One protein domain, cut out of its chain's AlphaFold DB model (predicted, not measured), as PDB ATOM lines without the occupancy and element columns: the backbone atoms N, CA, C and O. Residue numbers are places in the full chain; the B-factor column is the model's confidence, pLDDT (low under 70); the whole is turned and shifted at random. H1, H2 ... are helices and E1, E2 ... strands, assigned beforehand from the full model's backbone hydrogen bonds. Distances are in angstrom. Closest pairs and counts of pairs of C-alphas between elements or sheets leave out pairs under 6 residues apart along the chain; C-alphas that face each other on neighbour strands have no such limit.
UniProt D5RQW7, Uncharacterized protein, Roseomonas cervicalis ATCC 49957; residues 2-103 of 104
ATOM      1  N   VAL A   2       5.058 -35.623 -22.096       77.31
ATOM      2  CA  VAL A   2       6.133 -36.333 -21.366       77.31
ATOM      3  C   VAL A   2       5.683 -37.626 -20.670       77.31
ATOM      4  O   VAL A   2       6.402 -38.616 -20.735       77.31
ATOM      5  N   CYS A   3       4.459 -37.679 -20.132       82.62
ATOM      6  CA  CYS A   3       3.892 -38.890 -19.525       82.62
ATOM      7  C   CYS A   3       3.851 -40.079 -20.499       82.62
ATOM      8  O   CYS A   3       4.331 -41.164 -20.193       82.62
ATOM      9  N   GLY A   4       3.389 -39.858 -21.734       82.88
ATOM     10  CA  GLY A   4       3.379 -40.907 -22.759       82.88
ATOM     11  C   GLY A   4       4.780 -41.341 -23.212       82.88
ATOM     12  O   GLY A   4       4.964 -42.479 -23.638       82.88
ATOM     13  N   GLN A   5       5.788 -40.465 -23.119       84.75
ATOM     14  CA  GLN A   5       7.182 -40.862 -23.346       84.75
ATOM     15  C   GLN A   5       7.698 -41.729 -22.194       84.75
ATOM     16  O   GLN A   5       8.341 -42.742 -22.462       84.75
ATOM     17  N   ALA A   6       7.361 -41.381 -20.948       85.69
ATOM     18  CA  ALA A   6       7.700 -42.161 -19.762       85.69
ATOM     19  C   ALA A   6       7.086 -43.570 -19.811       85.69
ATOM     20  O   ALA A   6       7.809 -44.552 -19.672       85.69
ATOM     21  N   GLN A   7       5.795 -43.693 -20.135       86.94
ATOM     22  CA  GLN A   7       5.118 -44.991 -20.270       86.94
ATOM     23  C   GLN A   7       5.767 -45.880 -21.343       86.94
ATOM     24  O   GLN A   7       5.992 -47.068 -21.125       86.94
ATOM     25  N   LYS A   8       6.159 -45.313 -22.494       87.12
ATOM     26  CA  LYS A   8       6.843 -46.070 -23.560       87.12
ATOM     27  C   LYS A   8       8.221 -46.595 -23.158       87.12
ATOM     28  O   LYS A   8       8.737 -47.478 -23.846       87.12
ATOM     29  N   CYS A   9       8.830 -46.065 -22.099       85.75
ATOM     30  CA  CYS A   9      10.123 -46.542 -21.625       85.75
ATOM     31  C   CYS A   9      10.052 -47.917 -20.951       85.75
ATOM     32  O   CYS A   9      11.092 -48.561 -20.859       85.75
ATOM     33  N   VAL A  10       8.860 -48.402 -20.569       88.62
ATOM     34  CA  VAL A  10       8.664 -49.743 -19.984       88.62
ATOM     35  C   VAL A  10       9.340 -50.836 -20.812       88.62
ATOM     36  O   VAL A  10      10.076 -51.650 -20.264       88.62
ATOM     37  N   ARG A  11       9.215 -50.784 -22.144       89.06
ATOM     38  CA  ARG A  11       9.820 -51.774 -23.056       89.06
ATOM     39  C   ARG A  11      11.337 -51.931 -22.904       89.06
ATOM     40  O   ARG A  11      11.896 -52.948 -23.294       89.06
ATOM     41  N   TRP A  12      12.017 -50.895 -22.410       88.88
ATOM     42  CA  TRP A  12      13.466 -50.901 -22.226       88.88
ATOM     43  C   TRP A  12      13.894 -51.621 -20.955       88.88
ATOM     44  O   TRP A  12      15.043 -52.038 -20.868       88.88
ATOM     45  N   ARG A  13      12.998 -51.761 -19.976       86.44
ATOM     46  CA  ARG A  13      13.243 -52.611 -18.812       86.44
ATOM     47  C   ARG A  13      13.286 -54.078 -19.237       86.44
ATOM     48  O   ARG A  13      14.199 -54.794 -18.835       86.44
ATOM     49  N   ASP A  14      12.327 -54.488 -20.065       86.12
ATOM     50  CA  ASP A  14      12.194 -55.877 -20.517       86.12
ATOM     51  C   ASP A  14      13.347 -56.288 -21.445       86.12
ATOM     52  O   ASP A  14      13.874 -57.393 -21.331       86.12
ATOM     53  N   ASP A  15      13.793 -55.376 -22.318       89.94
ATOM     54  CA  ASP A  15      14.981 -55.557 -23.157       89.94
ATOM     55  C   ASP A  15      15.959 -54.383 -22.991       89.94
ATOM     56  O   ASP A  15      16.036 -53.442 -23.794       89.94
ATOM     57  N   ALA A  16      16.737 -54.462 -21.915       90.06
ATOM     58  CA  ALA A  16      17.781 -53.495 -21.614       90.06
ATOM     59  C   ALA A  16      18.887 -53.486 -22.681       90.06
ATOM     60  O   ALA A  16      19.411 -52.425 -23.011       90.06
ATOM     61  N   GLU A  17      19.213 -54.626 -23.296       91.12
ATOM     62  CA  GLU A  17      20.192 -54.670 -24.391       91.12
ATOM     63  C   GLU A  17      19.676 -53.904 -25.622       91.12
ATOM     64  O   GLU A  17      20.431 -53.187 -26.287       91.12
ATOM     65  N   ALA A  18      18.374 -53.961 -25.921       92.06
ATOM     66  CA  ALA A  18      17.774 -53.131 -26.962       92.06
ATOM     67  C   ALA A  18      17.897 -51.632 -26.673       92.06
ATOM     68  O   ALA A  18      18.089 -50.870 -27.623       92.06
ATOM     69  N   LEU A  19      17.853 -51.193 -25.411       92.25
ATOM     70  CA  LEU A  19      18.115 -49.791 -25.069       92.25
ATOM     71  C   LEU A  19      19.544 -49.387 -25.452       92.25
ATOM     72  O   LEU A  19      19.737 -48.367 -26.116       92.25
ATOM     73  N   PHE A  20      20.546 -50.197 -25.102       93.31
ATOM     74  CA  PHE A  20      21.946 -49.915 -25.440       93.31
ATOM     75  C   PHE A  20      22.176 -49.901 -26.954       93.31
ATOM     76  O   PHE A  20      22.778 -48.957 -27.476       93.31
ATOM     77  N   ARG A  21      21.629 -50.878 -27.686       93.88
ATOM     78  CA  ARG A  21      21.659 -50.890 -29.159       93.88
ATOM     79  C   ARG A  21      20.969 -49.664 -29.755       93.88
ATOM     80  O   ARG A  21      21.473 -49.064 -30.708       93.88
ATOM     81  N   HIS A  22      19.839 -49.250 -29.184       94.50
ATOM     82  CA  HIS A  22      19.108 -48.064 -29.622       94.50
ATOM     83  C   HIS A  22      19.929 -46.781 -29.427       94.50
ATOM     84  O   HIS A  22      19.998 -45.956 -30.341       94.50
ATOM     85  N   LEU A  23      20.593 -46.626 -28.278       94.69
ATOM     86  CA  LEU A  23      21.478 -45.492 -27.997       94.69
ATOM     87  C   LEU A  23      22.675 -45.450 -28.961       94.69
ATOM     88  O   LEU A  23      22.940 -44.404 -29.553       94.69
ATOM     89  N   GLN A  24      23.331 -46.590 -29.205       95.44
ATOM     90  CA  GLN A  24      24.428 -46.694 -30.180       95.44
ATOM     91  C   GLN A  24      23.976 -46.325 -31.600       95.44
ATOM     92  O   GLN A  24      24.655 -45.570 -32.293       95.44
ATOM     93  N   SER A  25      22.808 -46.819 -32.026       96.19
ATOM     94  CA  SER A  25      22.236 -46.502 -33.340       96.19
ATOM     95  C   SER A  25      21.951 -45.006 -33.493       96.19
ATOM     96  O   SER A  25      22.237 -44.420 -34.538       96.19
ATOM     97  N   ARG A  26      21.404 -44.366 -32.450       95.31
ATOM     98  CA  ARG A  26      21.130 -42.922 -32.452       95.31
ATOM     99  C   ARG A  26      22.404 -42.103 -32.571       95.31
ATOM    100  O   ARG A  26      22.414 -41.157 -33.353       95.31
ATOM    101  N   GLU A  27      23.450 -42.473 -31.840       96.62
ATOM    102  CA  GLU A  27      24.725 -41.769 -31.934       96.62
ATOM    103  C   GLU A  27      25.358 -41.944 -33.315       96.62
ATOM    104  O   GLU A  27      25.697 -40.958 -33.963       96.62
ATOM    105  N   GLY A  28      25.420 -43.179 -33.827       95.88
ATOM    106  CA  GLY A  28      25.959 -43.445 -35.162       95.88
ATOM    107  C   GLY A  28      25.253 -42.637 -36.256       95.88
ATOM    108  O   GLY A  28      25.907 -42.064 -37.123       95.88
ATOM    109  N   LYS A  29      23.920 -42.506 -36.180       96.94
ATOM    110  CA  LYS A  29      23.135 -41.679 -37.113       96.94
ATOM    111  C   LYS A  29      23.444 -40.185 -37.014       96.94
ATOM    112  O   LYS A  29      23.345 -39.506 -38.031       96.94
ATOM    113  N   ARG A  30      23.772 -39.662 -35.828       95.88
ATOM    114  CA  ARG A  30      24.169 -38.254 -35.652       95.88
ATOM    115  C   ARG A  30      25.543 -38.003 -36.251       95.88
ATOM    116  O   ARG A  30      25.685 -37.115 -37.083       95.88
ATOM    117  N   LEU A  31      26.515 -38.843 -35.909       94.00
ATOM    118  CA  LEU A  31      27.876 -38.721 -36.429       94.00
ATOM    119  C   LEU A  31      27.915 -38.869 -37.957       94.00
ATOM    120  O   LEU A  31      28.601 -38.106 -38.627       94.00
ATOM    121  N   ALA A  32      27.106 -39.769 -38.526       96.12
ATOM    122  CA  ALA A  32      26.955 -39.906 -39.977       96.12
ATOM    123  C   ALA A  32      26.391 -38.647 -40.665       96.12
ATOM    124  O   ALA A  32      26.576 -38.469 -41.864       96.12
ATOM    125  N   ARG A  33      25.699 -37.776 -39.919       97.06
ATOM    126  CA  ARG A  33      25.188 -36.479 -40.389       97.06
ATOM    127  C   ARG A  33      26.129 -35.314 -40.069       97.06
ATOM    128  O   ARG A  33      25.746 -34.174 -40.293       97.06
ATOM    129  N   ALA A  34      27.321 -35.594 -39.537       96.06
ATOM    130  CA  ALA A  34      28.239 -34.601 -38.979       96.06
ATOM    131  C   ALA A  34      27.627 -33.748 -37.845       96.06
ATOM    132  O   ALA A  34      28.124 -32.665 -37.538       96.06
ATOM    133  N   ASP A  35      26.574 -34.246 -37.188       96.69
ATOM    134  CA  ASP A  35      26.017 -33.607 -35.999       96.69
ATOM    135  C   ASP A  35      26.937 -33.842 -34.790       96.69
ATOM    136  O   ASP A  35      27.504 -34.933 -34.648       96.69
ATOM    137  N   PRO A  36      27.011 -32.892 -33.839       94.50
ATOM    138  CA  PRO A  36      27.744 -33.102 -32.601       94.50
ATOM    139  C   PRO A  36      27.129 -34.234 -31.770       94.50
ATOM    140  O   PRO A  36      25.899 -34.429 -31.738       94.50
ATOM    141  N   SER A  37      28.008 -34.947 -31.063       94.25
ATOM    142  CA  SER A  37      27.638 -35.973 -30.089       94.25
ATOM    143  C   SER A  37      26.710 -35.414 -29.013       94.25
ATOM    144  O   SER A  37      26.769 -34.233 -28.670       94.25
ATOM    145  N   ARG A  38      25.840 -36.272 -28.477       93.31
ATOM    146  CA  ARG A  38      25.009 -35.953 -27.302       93.31
ATOM    147  C   ARG A  38      25.541 -36.555 -26.006       93.31
ATOM    148  O   ARG A  38      24.903 -36.388 -24.971       93.31
ATOM    149  N   PHE A  39      26.659 -37.276 -26.044       94.69
ATOM    150  CA  PHE A  39      27.298 -37.716 -24.813       94.69
ATOM    151  C   PHE A  39      27.912 -36.506 -24.109       94.69
ATOM    152  O   PHE A  39      28.876 -35.921 -24.584       94.69
ATOM    153  N   GLU A  40      27.352 -36.141 -22.960       93.44
ATOM    154  CA  GLU A  40      27.957 -35.144 -22.069       93.44
ATOM    155  C   GLU A  40      29.137 -35.737 -21.284       93.44
ATOM    156  O   GLU A  40      30.071 -35.034 -20.906       93.44
ATOM    157  N   ARG A  41      29.095 -37.052 -21.029       94.50
ATOM    158  CA  ARG A  41      30.145 -37.824 -20.359       94.50
ATOM    159  C   ARG A  41      30.301 -39.187 -21.025       94.50
ATOM    160  O   ARG A  41      29.310 -39.877 -21.262       94.50
ATOM    161  N   GLY A  42      31.549 -39.593 -21.250       94.38
ATOM    162  CA  GLY A  42      31.873 -40.841 -21.941       94.38
ATOM    163  C   GLY A  42      31.595 -40.775 -23.444       94.38
ATOM    164  O   GLY A  42      31.495 -39.698 -24.022       94.38
ATOM    165  N   ASP A  43      31.504 -41.943 -24.073       95.06
ATOM    166  CA  ASP A  43      31.359 -42.107 -25.520       95.06
ATOM    167  C   ASP A  43      30.713 -43.462 -25.886       95.06
ATOM    168  O   ASP A  43      30.348 -44.271 -25.024       95.06
ATOM    169  N   VAL A  44      30.596 -43.751 -27.187       95.19
ATOM    170  CA  VAL A  44      30.082 -45.040 -27.689       95.19
ATOM    171  C   VAL A  44      30.916 -46.233 -27.222       95.19
ATOM    172  O   VAL A  44      30.355 -47.302 -26.978       95.19
ATOM    173  N   ALA A  45      32.237 -46.087 -27.086       95.06
ATOM    174  CA  ALA A  45      33.089 -47.170 -26.598       95.06
ATOM    175  C   ALA A  45      32.759 -47.512 -25.136       95.06
ATOM    176  O   ALA A  45      32.603 -48.683 -24.780       95.06
ATOM    177  N   THR A  46      32.554 -46.489 -24.310       95.50
ATOM    178  CA  THR A  46      32.101 -46.613 -22.923       95.50
ATOM    179  C   THR A  46      30.721 -47.261 -22.854       95.50
ATOM    180  O   THR A  46      30.519 -48.187 -22.066       95.50
ATOM    181  N   LEU A  47      29.790 -46.849 -23.722       94.56
ATOM    182  CA  LEU A  47      28.452 -47.434 -23.792       94.56
ATOM    183  C   LEU A  47      28.500 -48.940 -24.116       94.56
ATOM    184  O   LEU A  47      27.827 -49.723 -23.452       94.56
ATOM    185  N   ARG A  48      29.345 -49.365 -25.065       93.88
ATOM    186  CA  ARG A  48      29.557 -50.790 -25.392       93.88
ATOM    187  C   ARG A  48      30.167 -51.575 -24.237       93.88
ATOM    188  O   ARG A  48      29.786 -52.715 -23.983       93.88
ATOM    189  N   LYS A  49      31.107 -50.971 -23.506       93.25
ATOM    190  CA  LYS A  49      31.692 -51.593 -22.311       93.25
ATOM    191  C   LYS A  49      30.632 -51.819 -21.228       93.25
ATOM    192  O   LYS A  49      30.646 -52.858 -20.574       93.25
ATOM    193  N   LEU A  50      29.724 -50.862 -21.040       92.50
ATOM    194  CA  LEU A  50      28.597 -50.992 -20.117       92.50
ATOM    195  C   LEU A  50      27.599 -52.063 -20.584       92.50
ATOM    196  O   LEU A  50      27.202 -52.893 -19.772       92.50
ATOM    197  N   GLU A  51      27.279 -52.118 -21.881       92.25
ATOM    198  CA  GLU A  51      26.444 -53.178 -22.471       92.25
ATOM    199  C   GLU A  51      27.023 -54.576 -22.199       92.25
ATOM    200  O   GLU A  51      26.307 -55.478 -21.780       92.25
ATOM    201  N   GLY A  52      28.342 -54.755 -22.338       92.00
ATOM    202  CA  GLY A  52      28.998 -56.030 -22.027       92.00
ATOM    203  C   GLY A  52      28.857 -56.461 -20.561       92.00
ATOM    204  O   GLY A  52      28.790 -57.656 -20.278       92.00
ATOM    205  N   ARG A  53      28.774 -55.500 -19.632       91.31
ATOM    206  CA  ARG A  53      28.597 -55.742 -18.187       91.31
ATOM    207  C   ARG A  53      27.135 -55.938 -17.787       91.31
ATOM    208  O   ARG A  53      26.869 -56.552 -16.760       91.31
ATOM    209  N   LEU A  54      26.190 -55.452 -18.590       88.94
ATOM    210  CA  LEU A  54      24.751 -55.516 -18.318       88.94
ATOM    211  C   LEU A  54      24.233 -56.953 -18.133       88.94
ATOM    212  O   LEU A  54      23.263 -57.180 -17.408       88.94
ATOM    213  N   ARG A  55      24.865 -57.935 -18.788       81.12
ATOM    214  CA  ARG A  55      24.472 -59.351 -18.700       81.12
ATOM    215  C   ARG A  55      24.708 -59.977 -17.330       81.12
ATOM    216  O   ARG A  55      23.971 -60.885 -16.972       81.12
ATOM    217  N   SER A  56      25.707 -59.507 -16.588       87.25
ATOM    218  CA  SER A  56      26.084 -60.057 -15.281       87.25
ATOM    219  C   SER A  56      25.781 -59.125 -14.107       87.25
ATOM    220  O   SER A  56      25.993 -59.512 -12.963       87.25
ATOM    221  N   ALA A  57      25.314 -57.906 -14.373       87.06
ATOM    222  CA  ALA A  57      24.946 -56.947 -13.341       87.06
ATOM    223  C   ALA A  57      23.489 -57.130 -12.892       87.06
ATOM    224  O   ALA A  57      22.609 -57.393 -13.716       87.06
ATOM    225  N   GLU A  58      23.234 -56.900 -11.604       86.31
ATOM    226  CA  GLU A  58      21.886 -56.585 -11.130       86.31
ATOM    227  C   GLU A  58      21.424 -55.260 -11.745       86.31
ATOM    228  O   GLU A  58      22.217 -54.337 -11.957       86.31
ATOM    229  N   ARG A  59      20.140 -55.197 -12.097       84.00
ATOM    230  CA  ARG A  59      19.577 -54.105 -12.891       84.00
ATOM    231  C   ARG A  59      18.489 -53.420 -12.094       84.00
ATOM    232  O   ARG A  59      17.459 -54.023 -11.809       84.00
ATOM    233  N   GLU A  60      18.703 -52.146 -11.821       87.31
ATOM    234  CA  GLU A  60      17.700 -51.270 -11.241       87.31
ATOM    235  C   GLU A  60      17.369 -50.169 -12.248       87.31
ATOM    236  O   GLU A  60      18.258 -49.560 -12.847       87.31
ATOM    237  N   PHE A  61      16.076 -49.951 -12.473       87.31
ATOM    238  CA  PHE A  61      15.578 -48.965 -13.422       87.31
ATOM    239  C   PHE A  61      14.656 -47.990 -12.702       87.31
ATOM    240  O   PHE A  61      13.740 -48.393 -11.989       87.31
ATOM    241  N   ALA A  62      14.864 -46.706 -12.966       90.69
ATOM    242  CA  ALA A  62      13.984 -45.630 -12.541       90.69
ATOM    243  C   ALA A  62      13.725 -44.692 -13.722       90.69
ATOM    244  O   ALA A  62      14.577 -44.520 -14.602       90.69
ATOM    245  N   VAL A  63      12.540 -44.094 -13.748       92.06
ATOM    246  CA  VAL A  63      12.128 -43.133 -14.769       92.06
ATOM    247  C   VAL A  63      12.093 -41.751 -14.142       92.06
ATOM    248  O   VAL A  63      11.514 -41.564 -13.079       92.06
ATOM    249  N   PHE A  64      12.684 -40.768 -14.817       92.69
ATOM    250  CA  PHE A  64      12.650 -39.376 -14.381       92.69
ATOM    251  C   PHE A  64      12.035 -38.497 -15.465       92.69
ATOM    252  O   PHE A  64      12.499 -38.495 -16.607       92.69
ATOM    253  N   ILE A  65      11.006 -37.730 -15.107       90.69
ATOM    254  CA  ILE A  65      10.460 -36.659 -15.944       90.69
ATOM    255  C   ILE A  65      11.073 -35.342 -15.473       90.69
ATOM    256  O   ILE A  65      10.879 -34.934 -14.330       90.69
ATOM    257  N   VAL A  66      11.802 -34.662 -16.358       87.88
ATOM    258  CA  VAL A  66      12.350 -33.324 -16.091       87.88
ATOM    259  C   VAL A  66      11.463 -32.295 -16.779       87.88
ATOM    260  O   VAL A  66      11.427 -32.227 -18.008       87.88
ATOM    261  N   GLN A  67      10.738 -31.498 -15.996       84.25
ATOM    262  CA  GLN A  67       9.754 -30.542 -16.494       84.25
ATOM    263  C   GLN A  67       9.997 -29.162 -15.876       84.25
ATOM    264  O   GLN A  67       9.311 -28.738 -14.956       84.25
ATOM    265  N   LEU A  68      10.981 -28.436 -16.410       75.31
ATOM    266  CA  LEU A  68      11.391 -27.120 -15.894       75.31
ATOM    267  C   LEU A  68      10.284 -26.054 -15.975       75.31
ATOM    268  O   LEU A  68      10.268 -25.128 -15.169       75.31
ATOM    269  N   GLY A  69       9.351 -26.195 -16.923       79.38
ATOM    270  CA  GLY A  69       8.179 -25.318 -17.048       79.38
ATOM    271  C   GLY A  69       7.057 -25.606 -16.045       79.38
ATOM    272  O   GLY A  69       6.112 -24.833 -15.975       79.38
ATOM    273  N   LEU A  70       7.143 -26.703 -15.285       79.31
ATOM    274  CA  LEU A  70       6.267 -26.966 -14.148       79.31
ATOM    275  C   LEU A  70       6.959 -26.410 -12.904       79.31
ATOM    276  O   LEU A  70       8.044 -26.879 -12.565       79.31
ATOM    277  N   SER A  71       6.349 -25.427 -12.241       80.56
ATOM    278  CA  SER A  71       6.767 -25.035 -10.890       80.56
ATOM    279  C   SER A  71       6.131 -25.984  -9.892       80.56
ATOM    280  O   SER A  71       4.935 -26.273  -9.966       80.56
ATOM    281  N   ARG A  72       6.928 -26.460  -8.936       81.00
ATOM    282  CA  ARG A  72       6.449 -27.339  -7.870       81.00
ATOM    283  C   ARG A  72       5.415 -26.639  -6.987       81.00
ATOM    284  O   ARG A  72       4.484 -27.293  -6.532       81.00
ATOM    285  N   ALA A  73       5.560 -25.331  -6.771       79.56
ATOM    286  CA  ALA A  73       4.617 -24.534  -5.990       79.56
ATOM    287  C   ALA A  73       3.281 -24.285  -6.712       79.56
ATOM    288  O   ALA A  73       2.264 -24.079  -6.057       79.56
ATOM    289  N   LEU A  74       3.286 -24.305  -8.047       80.19
ATOM    290  CA  LEU A  74       2.122 -24.006  -8.890       80.19
ATOM    291  C   LEU A  74       1.566 -25.252  -9.591       80.19
ATOM    292  O   LEU A  74       0.820 -25.133 -10.560       80.19
ATOM    293  N   ALA A  75       1.953 -26.450  -9.152       80.75
ATOM    294  CA  ALA A  75       1.471 -27.685  -9.751       80.75
ATOM    295  C   ALA A  75      -0.035 -27.850  -9.477       80.75
ATOM    296  O   ALA A  75      -0.456 -28.112  -8.353       80.75
ATOM    297  N   GLU A  76      -0.839 -27.673 -10.521       81.75
ATOM    298  CA  GLU A  76      -2.296 -27.818 -10.469       81.75
ATOM    299  C   GLU A  76      -2.726 -29.290 -10.373       81.75
ATOM    300  O   GLU A  76      -2.013 -30.194 -10.819       81.75
ATOM    301  N   GLY A  77      -3.926 -29.527  -9.829       83.44
ATOM    302  CA  GLY A  77      -4.468 -30.870  -9.590       83.44
ATOM    303  C   GLY A  77      -4.465 -31.767 -10.830       83.44
ATOM    304  O   GLY A  77      -3.963 -32.883 -10.762       83.44
ATOM    305  N   GLU A  78      -4.903 -31.260 -11.986       84.12
ATOM    306  CA  GLU A  78      -4.946 -32.043 -13.234       84.12
ATOM    307  C   GLU A  78      -3.551 -32.510 -13.695       84.12
ATOM    308  O   GLU A  78      -3.375 -33.629 -14.182       84.12
ATOM    309  N   HIS A  79      -2.522 -31.675 -13.510       84.62
ATOM    310  CA  HIS A  79      -1.144 -32.050 -13.832       84.62
ATOM    311  C   HIS A  79      -0.630 -33.150 -12.899       84.62
ATOM    312  O   HIS A  79       0.050 -34.074 -13.351       84.62
ATOM    313  N   LEU A  80      -0.959 -33.060 -11.609       87.38
ATOM    314  CA  LEU A  80      -0.587 -34.064 -10.615       87.38
ATOM    315  C   LEU A  80      -1.313 -35.390 -10.856       87.38
ATOM    316  O   LEU A  80      -0.676 -36.437 -10.785       87.38
ATOM    317  N   GLU A  81      -2.595 -35.360 -11.220       90.75
ATOM    318  CA  GLU A  81      -3.369 -36.557 -11.572       90.75
ATOM    319  C   GLU A  81      -2.753 -37.305 -12.759       90.75
ATOM    320  O   GLU A  81      -2.593 -38.525 -12.717       90.75
ATOM    321  N   LEU A  82      -2.322 -36.584 -13.798       90.12
ATOM    322  CA  LEU A  82      -1.640 -37.187 -14.945       90.12
ATOM    323  C   LEU A  82      -0.292 -37.818 -14.572       90.12
ATOM    324  O   LEU A  82       0.072 -38.870 -15.112       90.12
ATOM    325  N   LEU A  83       0.467 -37.184 -13.676       91.06
ATOM    326  CA  LEU A  83       1.730 -37.730 -13.177       91.06
ATOM    327  C   LEU A  83       1.487 -38.968 -12.307       91.06
ATOM    328  O   LEU A  83       2.155 -39.977 -12.521       91.06
ATOM    329  N   ALA A  84       0.488 -38.934 -11.424       92.00
ATOM    330  CA  ALA A  84       0.095 -40.063 -10.583       92.00
ATOM    331  C   ALA A  84      -0.382 -41.256 -11.423       92.00
ATOM    332  O   ALA A  84       0.101 -42.370 -11.250       92.00
ATOM    333  N   ALA A  85      -1.244 -41.029 -12.420       93.69
ATOM    334  CA  ALA A  85      -1.669 -42.081 -13.345       93.69
ATOM    335  C   ALA A  85      -0.479 -42.704 -14.104       93.69
ATOM    336  O   ALA A  85      -0.468 -43.899 -14.407       93.69
ATOM    337  N   THR A  86       0.544 -41.899 -14.404       93.31
ATOM    338  CA  THR A  86       1.778 -42.377 -15.040       93.31
ATOM    339  C   THR A  86       2.634 -43.197 -14.081       93.31
ATOM    340  O   THR A  86       3.141 -44.242 -14.484       93.31
ATOM    341  N   GLU A  87       2.786 -42.748 -12.836       94.19
ATOM    342  CA  GLU A  87       3.485 -43.478 -11.776       94.19
ATOM    343  C   GLU A  87       2.843 -44.846 -11.541       94.19
ATOM    344  O   GLU A  87       3.536 -45.857 -11.633       94.19
ATOM    345  N   THR A  88       1.519 -44.893 -11.355       95.19
ATOM    346  CA  THR A  88       0.771 -46.143 -11.171       95.19
ATOM    347  C   THR A  88       0.996 -47.099 -12.335       95.19
ATOM    348  O   THR A  88       1.355 -48.253 -12.121       95.19
ATOM    349  N   TYR A  89       0.885 -46.621 -13.579       94.50
ATOM    350  CA  TYR A  89       1.134 -47.462 -14.753       94.50
ATOM    351  C   TYR A  89       2.550 -48.059 -14.761       94.50
ATOM    352  O   TYR A  89       2.723 -49.241 -15.064       94.50
ATOM    353  N   LEU A  90       3.570 -47.252 -14.450       93.19
ATOM    354  CA  LEU A  90       4.971 -47.683 -14.425       93.19
ATOM    355  C   LEU A  90       5.240 -48.694 -13.303       93.19
ATOM    356  O   LEU A  90       5.931 -49.693 -13.534       93.19
ATOM    357  N   ALA A  91       4.668 -48.460 -12.125       93.38
ATOM    358  CA  ALA A  91       4.780 -49.345 -10.976       93.38
ATOM    359  C   ALA A  91       4.080 -50.688 -11.232       93.38
ATOM    360  O   ALA A  91       4.687 -51.740 -11.048       93.38
ATOM    361  N   GLU A  92       2.841 -50.673 -11.723       93.56
ATOM    362  CA  GLU A  92       2.051 -51.892 -11.932       93.56
ATOM    363  C   GLU A  92       2.539 -52.715 -13.128       93.56
ATOM    364  O   GLU A  92       2.628 -53.939 -13.048       93.56
ATOM    365  N   THR A  93       2.889 -52.061 -14.239       90.69
ATOM    366  CA  THR A  93       3.280 -52.773 -15.469       90.69
ATOM    367  C   THR A  93       4.714 -53.284 -15.390       90.69
ATOM    368  O   THR A  93       5.045 -54.325 -15.955       90.69
ATOM    369  N   ALA A  94       5.594 -52.532 -14.728       88.56
ATOM    370  CA  ALA A  94       7.031 -52.728 -14.847       88.56
ATOM    371  C   ALA A  94       7.788 -52.581 -13.524       88.56
ATOM    372  O   ALA A  94       9.013 -52.615 -13.538       88.56
ATOM    373  N   GLY A  95       7.122 -52.407 -12.381       90.69
ATOM    374  CA  GLY A  95       7.804 -52.191 -11.100       90.69
ATOM    375  C   GLY A  95       8.801 -51.028 -11.137       90.69
ATOM    376  O   GLY A  95       9.830 -51.093 -10.470       90.69
ATOM    377  N   LEU A  96       8.556 -50.021 -11.984       91.75
ATOM    378  CA  LEU A  96       9.445 -48.878 -12.175       91.75
ATOM    379  C   LEU A  96       9.008 -47.720 -11.285       91.75
ATOM    380  O   LEU A  96       7.835 -47.354 -11.274       91.75
ATOM    381  N   LEU A  97       9.973 -47.099 -10.611       92.19
ATOM    382  CA  LEU A  97       9.749 -45.866  -9.860       92.19
ATOM    383  C   LEU A  97       9.729 -44.655 -10.802       92.19
ATOM    384  O   LEU A  97      10.532 -44.585 -11.742       92.19
ATOM    385  N   LEU A  98       8.843 -43.691 -10.527       93.81
ATOM    386  CA  LEU A  98       8.786 -42.405 -11.223       93.81
ATOM    387  C   LEU A  98       9.270 -41.275 -10.308       93.81
ATOM    388  O   LEU A  98       8.713 -41.034  -9.246       93.81
ATOM    389  N   GLY A  99      10.278 -40.532 -10.756       92.94
ATOM    390  CA  GLY A  99      10.665 -39.248 -10.178       92.94
ATOM    391  C   GLY A  99      10.276 -38.088 -11.094       92.94
ATOM    392  O   GLY A  99      10.408 -38.179 -12.316       92.94
ATOM    393  N   VAL A 100       9.847 -36.965 -10.519       90.50
ATOM    394  CA  VAL A 100       9.567 -35.731 -11.271       90.50
ATOM    395  C   VAL A 100      10.466 -34.612 -10.761       90.50
ATOM    396  O   VAL A 100      10.475 -34.296  -9.573       90.50
ATOM    397  N   ILE A 101      11.231 -34.011 -11.669       90.69
ATOM    398  CA  ILE A 101      12.104 -32.869 -11.391       90.69
ATOM    399  C   ILE A 101      11.456 -31.629 -12.009       90.69
ATOM    400  O   ILE A 101      11.384 -31.498 -13.231       90.69
ATOM    401  N   ALA A 102      10.984 -30.737 -11.144       88.38
ATOM    402  CA  ALA A 102      10.288 -29.497 -11.477       88.38
ATOM    403  C   ALA A 102      11.122 -28.274 -11.054       88.38
ATOM    404  O   ALA A 102      12.056 -28.403 -10.255       88.38
ATOM    405  N   SER A 103      10.796 -27.092 -11.583       86.00
ATOM    406  CA  SER A 103      11.343 -25.842 -11.040       86.00
ATOM    407  C   SER A 103      10.766 -25.566  -9.645       86.00
ATOM    408  O   SER A 103       9.778 -26.187  -9.241       86.00
TER     409      SER A 103
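Overview. This is residues 2 to 103 of the 104 residues of an uncharacterized protein of Roseomonas cervicalis ATCC 49957 (UniProt D5RQW7). Two lobes stand side by side with a gap between them: a helical hairpin, H3 and H4, and a small two-stranded sheet, E1 and E2, with helices H5 and H1 side by side over one face. Short H2 bridges from H1 toward the hairpin, and residues 55 to 61 lead back from H4 to E1. The printed part has 102 residues, with five named helices and two named strands in the order H1 H2 H3 H4 E1 H5 E2; the sheet E1 = E2 is parallel, and the class is mixed, helices and strands. The whole is loose, with a radius of gyration of the C-alphas of 16.3 A and spans of 44 by 32 by 19 A.

Arrangement. Start at H1, residues 2 to 8, which touches residues 82 to 90 of H5, residues 77 to 94; their closest C-alphas, of Cys 3 and Thr 86, are 6.1 A apart. H1 and H5 run the same way at a shallow tilt of 14 degrees. Next look at H2, residues 10 to 14: it touches residues 90 to 94 of H5, the closest C-alphas being those of Val 10 and Ala 94 at 6.2 A. H3, residues 16 to 31, and H4, residues 44 to 54, touch as a helical hairpin, opposite ways at a shallow tilt of 5 degrees, with the C-alphas of Phe 20 and Glu 51 closest at 6.3 A. H3 and H5 are apart. E1, residues 62 to 71, is the parallel neighbour of E2, residues 97 to 103, at 22 degrees; find N 65 and O 99 at 2.9 A and N 101 and O 65 at 2.8 A, within hydrogen-bond range. E1, H5 and E2 form a strand-helix-strand unit, two parallel neighbour strands with a helix between, its crossover right-handed. The closest C-alphas of H5 and E2, of Glu 87 and Leu 98, are 5.4 A apart. In H1, H3, H4 and H5 every O i to N i+4 pair is within hydrogen-bond range; H2 has 0 of 1, and 1 of 2 O i to N i+3 pairs.

Along the chain. Find C-alpha 2 at (6.133, -36.333, -21.366), where H1 begins its 10.0 A. H2 spans 7.1 A, H3 23.2 A and H4 15.0 A. E1, 21.9 A, starts at C-alpha 62, (13.984, -45.630, -12.541), and bends by 84 degrees at residue 68. H5 spans 25.3 A, and E2, 20.1 A, ends at C-alpha 103, (11.343, -25.842, -11.040).

Size, cuts and confidence. The C-alphas farthest apart, of Ala 32 and Gly 77, are 44.6 A apart. The printed part has no cut. The link from H3 to H4, residues 32 to 43, is long. Mean pLDDT of the printed part is 90.0, and no printed residue is under 70.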